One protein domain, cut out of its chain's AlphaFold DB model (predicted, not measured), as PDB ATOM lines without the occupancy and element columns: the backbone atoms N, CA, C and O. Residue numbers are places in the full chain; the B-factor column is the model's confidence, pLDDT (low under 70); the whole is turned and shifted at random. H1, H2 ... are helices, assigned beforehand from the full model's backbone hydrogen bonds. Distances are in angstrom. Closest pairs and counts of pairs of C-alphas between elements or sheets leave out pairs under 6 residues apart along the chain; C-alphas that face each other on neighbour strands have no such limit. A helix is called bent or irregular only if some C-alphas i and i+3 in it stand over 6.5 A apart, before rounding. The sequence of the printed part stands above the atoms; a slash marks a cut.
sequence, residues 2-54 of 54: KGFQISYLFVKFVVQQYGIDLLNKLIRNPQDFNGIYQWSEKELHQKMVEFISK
ATOM      1  N   LYS A   2     554.896 490.052 394.949       61.44
ATOM      2  CA  LYS A   2     554.571 491.477 394.693       61.44
ATOM      3  C   LYS A   2     555.688 492.282 393.997       61.44
ATOM      4  O   LYS A   2     555.390 493.165 393.205       61.44
ATOM      5  N   GLY A   3     556.960 491.951 394.240       66.00
ATOM      6  CA  GLY A   3     558.098 492.690 393.667       66.00
ATOM      7  C   GLY A   3     558.216 492.583 392.141       66.00
ATOM      8  O   GLY A   3     558.461 493.581 391.477       66.00
ATOM      9  N   PHE A   4     557.954 491.399 391.573       76.62
ATOM     10  CA  PHE A   4     558.072 491.166 390.128       76.62
ATOM     11  C   PHE A   4     557.099 492.025 389.306       76.62
ATOM     12  O   PHE A   4     557.473 492.565 388.269       76.62
ATOM     13  N   GLN A   5     555.865 492.200 389.792       83.81
ATOM     14  CA  GLN A   5     554.866 493.042 389.127       83.81
ATOM     15  C   GLN A   5     555.309 494.509 389.076       83.81
ATOM     16  O   GLN A   5     555.145 495.157 388.047       83.81
ATOM     17  N   ILE A   6     555.926 495.016 390.146       84.69
ATOM     18  CA  ILE A   6     556.419 496.398 390.206       84.69
ATOM     19  C   ILE A   6     557.600 496.592 389.251       84.69
ATOM     20  O   ILE A   6     557.603 497.547 388.478       84.69
ATOM     21  N   SER A   7     558.568 495.669 389.243       87.62
ATOM     22  CA  SER A   7     559.701 495.728 388.309       87.62
ATOM     23  C   SER A   7     559.236 495.690 386.852       87.62
ATOM     24  O   SER A   7     559.720 496.465 386.031       87.62
ATOM     25  N   TYR A   8     558.256 494.840 386.535       91.56
ATOM     26  CA  TYR A   8     557.657 494.791 385.202       91.56
ATOM     27  C   TYR A   8     556.970 496.112 384.825       91.56
ATOM     28  O   TYR A   8     557.194 496.624 383.729       91.56
ATOM     29  N   LEU A   9     556.167 496.690 385.724       92.00
ATOM     30  CA  LEU A   9     555.483 497.964 385.482       92.00
ATOM     31  C   LEU A   9     556.467 499.116 385.283       92.00
ATOM     32  O   LEU A   9     556.247 499.949 384.409       92.00
ATOM     33  N   PHE A  10     557.566 499.131 386.036       90.44
ATOM     34  CA  PHE A  10     558.632 500.107 385.853       90.44
ATOM     35  C   PHE A  10     559.281 499.979 384.471       90.44
ATOM     36  O   PHE A  10     559.358 500.961 383.738       90.44
ATOM     37  N   VAL A  11     559.685 498.770 384.068       93.00
ATOM     38  CA  VAL A  11     560.264 498.541 382.732       93.00
ATOM     39  C   VAL A  11     559.274 498.951 381.639       93.00
ATOM     40  O   VAL A  11     559.653 499.644 380.697       93.00
ATOM     41  N   LYS A  12     557.993 498.589 381.783       94.62
ATOM     42  CA  LYS A  12     556.932 498.990 380.850       94.62
ATOM     43  C   LYS A  12     556.796 500.513 380.765       94.62
ATOM     44  O   LYS A  12     556.738 501.040 379.658       94.62
ATOM     45  N   PHE A  13     556.776 501.206 381.903       93.69
ATOM     46  CA  PHE A  13     556.740 502.669 381.975       93.69
ATOM     47  C   PHE A  13     557.929 503.287 381.235       93.69
ATOM     48  O   PHE A  13     557.728 504.121 380.354       93.69
ATOM     49  N   VAL A  14     559.151 502.829 381.528       93.19
ATOM     50  CA  VAL A  14     560.366 503.371 380.910       93.19
ATOM     51  C   VAL A  14     560.343 503.178 379.393       93.19
ATOM     52  O   VAL A  14     560.548 504.132 378.647       93.19
ATOM     53  N   VAL A  15     560.030 501.968 378.922       94.75
ATOM     54  CA  VAL A  15     559.995 501.662 377.485       94.75
ATOM     55  C   VAL A  15     558.919 502.471 376.762       94.75
ATOM     56  O   VAL A  15     559.175 502.964 375.668       94.75
ATOM     57  N   GLN A  16     557.731 502.636 377.351       94.50
ATOM     58  CA  GLN A  16     556.638 503.366 376.702       94.50
ATOM     59  C   GLN A  16     556.838 504.884 376.691       94.50
ATOM     60  O   GLN A  16     556.439 505.527 375.726       94.50
ATOM     61  N   GLN A  17     557.424 505.460 377.743       91.38
ATOM     62  CA  GLN A  17     557.600 506.913 377.848       91.38
ATOM     63  C   GLN A  17     558.909 507.409 377.224       91.38
ATOM     64  O   GLN A  17     558.952 508.526 376.714       91.38
ATOM     65  N   TYR A  18     559.967 506.595 377.252       91.00
ATOM     66  CA  TYR A  18     561.323 507.034 376.903       91.00
ATOM     67  C   TYR A  18     562.051 506.123 375.909       91.00
ATOM     68  O   TYR A  18     563.144 506.458 375.453       91.00
ATOM     69  N   GLY A  19     561.466 504.976 375.563       93.69
ATOM     70  CA  GLY A  19     562.062 504.019 374.640       93.69
ATOM     71  C   GLY A  19     563.146 503.134 375.260       93.69
ATOM     72  O   GLY A  19     563.543 503.257 376.421       93.69
ATOM     73  N   ILE A  20     563.629 502.195 374.445       94.81
ATOM     74  CA  ILE A  20     564.613 501.181 374.851       94.81
ATOM     75  C   ILE A  20     565.989 501.803 375.133       94.81
ATOM     76  O   ILE A  20     566.712 501.316 376.000       94.81
ATOM     77  N   ASP A  21     566.346 502.898 374.463       94.06
ATOM     78  CA  ASP A  21     567.651 503.539 374.647       94.06
ATOM     79  C   ASP A  21     567.830 504.108 376.057       94.06
ATOM     80  O   ASP A  21     568.893 503.935 376.659       94.06
ATOM     81  N   LEU A  22     566.793 504.732 376.626       91.00
ATOM     82  CA  LEU A  22     566.847 505.216 378.007       91.00
ATOM     83  C   LEU A  22     566.879 504.066 379.014       91.00
ATOM     84  O   LEU A  22     567.652 504.122 379.971       91.00
ATOM     85  N   LEU A  23     566.114 502.996 378.772       93.81
ATOM     86  CA  LEU A  23     566.197 501.791 379.596       93.81
ATOM     87  C   LEU A  23     567.621 501.215 379.590       93.81
ATOM     88  O   LEU A  23     568.158 500.881 380.644       93.81
ATOM     89  N   ASN A  24     568.257 501.148 378.419       94.62
ATOM     90  CA  ASN A  24     569.631 500.674 378.279       94.62
ATOM     91  C   ASN A  24     570.624 501.542 379.061       94.62
ATOM     92  O   ASN A  24     571.514 501.000 379.719       94.62
ATOM     93  N   LYS A  25     570.479 502.873 379.019       93.94
ATOM     94  CA  LYS A  25     571.314 503.780 379.821       93.94
ATOM     95  C   LYS A  25     571.120 503.537 381.317       93.94
ATOM     96  O   LYS A  25     572.113 503.413 382.028       93.94
ATOM     97  N   LEU A  26     569.875 503.378 381.770       91.19
ATOM     98  CA  LEU A  26     569.559 503.102 383.173       91.19
ATOM     99  C   LEU A  26     570.159 501.778 383.659       91.19
ATOM    100  O   LEU A  26     570.738 501.735 384.739       91.19
ATOM    101  N   ILE A  27     570.066 500.709 382.863       92.25
ATOM    102  CA  ILE A  27     570.650 499.404 383.214       92.25
ATOM    103  C   ILE A  27     572.178 499.499 383.327       92.25
ATOM    104  O   ILE A  27     572.772 498.883 384.210       92.25
ATOM    105  N   ARG A  28     572.825 500.260 382.434       94.44
ATOM    106  CA  ARG A  28     574.290 500.390 382.386       94.44
ATOM    107  C   ARG A  28     574.851 501.330 383.448       94.44
ATOM    108  O   ARG A  28     575.979 501.124 383.884       94.44
ATOM    109  N   ASN A  29     574.100 502.357 383.830       93.56
ATOM    110  CA  ASN A  29     574.528 503.333 384.820       93.56
ATOM    111  C   ASN A  29     573.347 503.822 385.676       93.56
ATOM    112  O   ASN A  29     572.871 504.943 385.494       93.56
ATOM    113  N   PRO A  30     572.870 503.008 386.632       87.31
ATOM    114  CA  PRO A  30     571.702 503.358 387.437       87.31
ATOM    115  C   PRO A  30     571.927 504.554 388.371       87.31
ATOM    116  O   PRO A  30     570.959 505.158 388.820       87.31
ATOM    117  N   GLN A  31     573.187 504.903 388.653       88.75
ATOM    118  CA  GLN A  31     573.552 506.027 389.519       88.75
ATOM    119  C   GLN A  31     573.409 507.383 388.811       88.75
ATOM    120  O   GLN A  31     573.193 508.399 389.465       88.75
ATOM    121  N   ASP A  32     573.483 507.415 387.476       87.88
ATOM    122  CA  ASP A  32     573.308 508.634 386.674       87.88
ATOM    123  C   ASP A  32     571.833 508.887 386.335       87.88
ATOM    124  O   ASP A  32     571.447 509.258 385.228       87.88
ATOM    125  N   PHE A  33     570.968 508.644 387.312       81.56
ATOM    126  CA  PHE A  33     569.528 508.734 387.143       81.56
ATOM    127  C   PHE A  33     569.090 510.128 386.664       81.56
ATOM    128  O   PHE A  33     568.302 510.251 385.722       81.56
ATOM    129  N   ASN A  34     569.666 511.176 387.258       84.12
ATOM    130  CA  ASN A  34     569.401 512.564 386.885       84.12
ATOM    131  C   ASN A  34     569.908 512.889 385.470       84.12
ATOM    132  O   ASN A  34     569.222 513.593 384.735       84.12
ATOM    133  N   GLY A  35     571.071 512.369 385.059       86.00
ATOM    134  CA  GLY A  35     571.589 512.567 383.701       86.00
ATOM    135  C   GLY A  35     570.763 511.842 382.636       86.00
ATOM    136  O   GLY A  35     570.662 512.310 381.501       86.00
ATOM    137  N   ILE A  36     570.118 510.734 383.009       88.12
ATOM    138  CA  ILE A  36     569.286 509.928 382.113       88.12
ATOM    139  C   ILE A  36     567.905 510.556 381.911       88.12
ATOM    140  O   ILE A  36     567.499 510.755 380.768       88.12
ATOM    141  N   TYR A  37     567.184 510.864 382.994       85.06
ATOM    142  CA  TYR A  37     565.790 511.323 382.922       85.06
ATOM    143  C   TYR A  37     565.628 512.844 382.956       85.06
ATOM    144  O   TYR A  37     564.534 513.332 382.685       85.06
ATOM    145  N   GLN A  38     566.691 513.588 383.286       86.12
ATOM    146  CA  GLN A  38     566.698 515.052 383.446       86.12
ATOM    147  C   GLN A  38     565.693 515.595 384.474       86.12
ATOM    148  O   GLN A  38     565.475 516.802 384.548       86.12
ATOM    149  N   TRP A  39     565.090 514.719 385.278       82.75
ATOM    150  CA  TRP A  39     564.131 515.048 386.327       82.75
ATOM    151  C   TRP A  39     564.632 514.520 387.662       82.75
ATOM    152  O   TRP A  39     565.444 513.596 387.718       82.75
ATOM    153  N   SER A  40     564.094 515.073 388.742       85.56
ATOM    154  CA  SER A  40     564.294 514.510 390.070       85.56
ATOM    155  C   SER A  40     563.623 513.138 390.202       85.56
ATOM    156  O   SER A  40     562.606 512.845 389.565       85.56
ATOM    157  N   GLU A  41     564.135 512.305 391.110       84.62
ATOM    158  CA  GLU A  41     563.507 511.023 391.467       84.62
ATOM    159  C   GLU A  41     562.032 511.179 391.862       84.62
ATOM    160  O   GLU A  41     561.198 510.344 391.509       84.62
ATOM    161  N   LYS A  42     561.686 512.279 392.548       89.31
ATOM    162  CA  LYS A  42     560.313 512.574 392.976       89.31
ATOM    163  C   LYS A  42     559.376 512.785 391.787       89.31
ATOM    164  O   LYS A  42     558.257 512.275 391.799       89.31
ATOM    165  N   GLU A  43     559.819 513.517 390.770       90.31
ATOM    166  CA  GLU A  43     559.034 513.754 389.556       90.31
ATOM    167  C   GLU A  43     558.846 512.470 388.751       90.31
ATOM    168  O   GLU A  43     557.734 512.189 388.305       90.31
ATOM    169  N   LEU A  44     559.898 511.652 388.607       87.62
ATOM    170  CA  LEU A  44     559.769 510.376 387.905       87.62
ATOM    171  C   LEU A  44     558.826 509.425 388.651       87.62
ATOM    172  O   LEU A  44     557.975 508.793 388.028       87.62
ATOM    173  N   HIS A  45     558.938 509.358 389.980       89.06
ATOM    174  CA  HIS A  45     558.034 508.559 390.800       89.06
ATOM    175  C   HIS A  45     556.580 509.008 390.616       89.06
ATOM    176  O   HIS A  45     555.715 508.169 390.375       89.06
ATOM    177  N   GLN A  46     556.315 510.315 390.639       92.50
ATOM    178  CA  GLN A  46     554.977 510.850 390.398       92.50
ATOM    179  C   GLN A  46     554.437 510.432 389.017       92.50
ATOM    180  O   GLN A  46     553.320 509.924 388.925       92.50
ATOM    181  N   LYS A  47     555.249 510.539 387.956       90.56
ATOM    182  CA  LYS A  47     554.858 510.098 386.602       90.56
ATOM    183  C   LYS A  47     554.600 508.594 386.524       90.56
ATOM    184  O   LYS A  47     553.697 508.160 385.812       90.56
ATOM    185  N   MET A  48     555.380 507.795 387.246       91.25
ATOM    186  CA  MET A  48     555.189 506.349 387.317       91.25
ATOM    187  C   MET A  48     553.875 505.998 388.025       91.25
ATOM    188  O   MET A  48     553.142 505.140 387.539       91.25
ATOM    189  N   VAL A  49     553.548 506.671 389.134       91.75
ATOM    190  CA  VAL A  49     552.261 506.500 389.830       91.75
ATOM    191  C   VAL A  49     551.107 506.854 388.895       91.75
ATOM    192  O   VAL A  49     550.205 506.042 388.709       91.75
ATOM    193  N   GLU A  50     551.174 508.007 388.228       92.88
ATOM    194  CA  GLU A  50     550.161 508.442 387.255       92.88
ATOM    195  C   GLU A  50     549.996 507.468 386.082       92.88
ATOM    196  O   GLU A  50     548.890 507.284 385.579       92.88
ATOM    197  N   PHE A  51     551.082 506.833 385.640       91.50
ATOM    198  CA  PHE A  51     551.049 505.828 384.585       91.50
ATOM    199  C   PHE A  51     550.388 504.517 385.034       91.50
ATOM    200  O   PHE A  51     549.651 503.919 384.257       91.50
ATOM    201  N   ILE A  52     550.652 504.064 386.264       87.38
ATOM    202  CA  ILE A  52     550.118 502.800 386.799       87.38
ATOM    203  C   ILE A  52     548.654 502.941 387.235       87.38
ATOM    204  O   ILE A  52     547.915 501.962 387.212       87.38
ATOM    205  N   SER A  53     548.235 504.137 387.652       86.06
ATOM    206  CA  SER A  53     546.854 504.418 388.064       86.06
ATOM    207  C   SER A  53     545.874 504.625 386.900       86.06
ATOM    208  O   SER A  53     544.690 504.837 387.162       86.06
ATOM    209  N   LYS A  54     546.344 504.582 385.648       68.94
ATOM    210  CA  LYS A  54     545.508 504.564 384.437       68.94
ATOM    211  C   LYS A  54     545.140 503.139 384.042       68.94
ATOM    212  O   LYS A  54     543.977 502.955 383.630       68.94
TER     213      LYS A  54
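What this domain is: This is residues 2 to 54 of the 54 residues of the protein "Nicotinamide riboside transporter PnuC" of Paenibacillus illinoisensis (UniProt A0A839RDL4). One long helix, H1, bends into two arms that make a V; the short helix H2 packs on the second arm, H1b, and H3 comes back with its last part, residues 48 to 52, to pack on the first arm, H1a. The chain thus goes round through H1a, H1b, H2 and H3, and residues 27 to 32 stick out. The 53 printed residues hold three named helices, in the order H1, H2, H3, and no named strand; the class is all helix. The whole is compact and rounded, with a radius of gyration of the C-alphas of 10.8 A and spans of 27 by 20 by 19 A.

Where its parts are: H1, residues 2 to 28, was assigned as one helix by its hydrogen bonds but is bent: C-alphas 17 and 20 are 9.5 A apart. Its arm H1a, residues 2 to 17, begins with C-alpha 2 at (554.571, 491.477, 394.693) and is 23.0 A long. Its arm H1b, residues 20 to 28, is 12.3 A long. H2 is residues 33 to 37. H3, residues 41 to 52, is 16.4 A long and ends with C-alpha 52 at (550.118, 502.800, 386.799).

How they stand to each other: H1a touches H1b with residues 11 to 15 alone, at a steep tilt of 51 degrees, opposite ways; their closest C-alphas, of Val 14 and Leu 23, are 6.2 A apart. H1b touches H2, with the closest C-alphas, of Leu 22 and Ile 36, 6.7 A apart. Residues 9 to 13 of H1a touch residues 48 to 52 of H3, about perpendicular at 83 degrees; the closest C-alphas, of Phe 13 and Met 48, are 6.7 A apart. H2 and H3 only just touch, and only at the corner, with 3 pairs of C-alphas within 8 A; the closest, of Asn 34 and Glu 41, are 7.6 A apart. H1a and H2 are apart, as are H1b and H3. Every O i to N i+4 pair is within hydrogen-bond range in H1b, H2 and H3, and 11 of 12 are in H1a.

The domain as a whole: The C-alphas of Lys 2 and Gly 35, the two farthest apart, are 29.2 A apart. The printed part has no cut, and both links, H1 to H2 and H2 to H3, are tight. The mean pLDDT of the printed part is 88.4; residues 2, 3 and 54 are under 70.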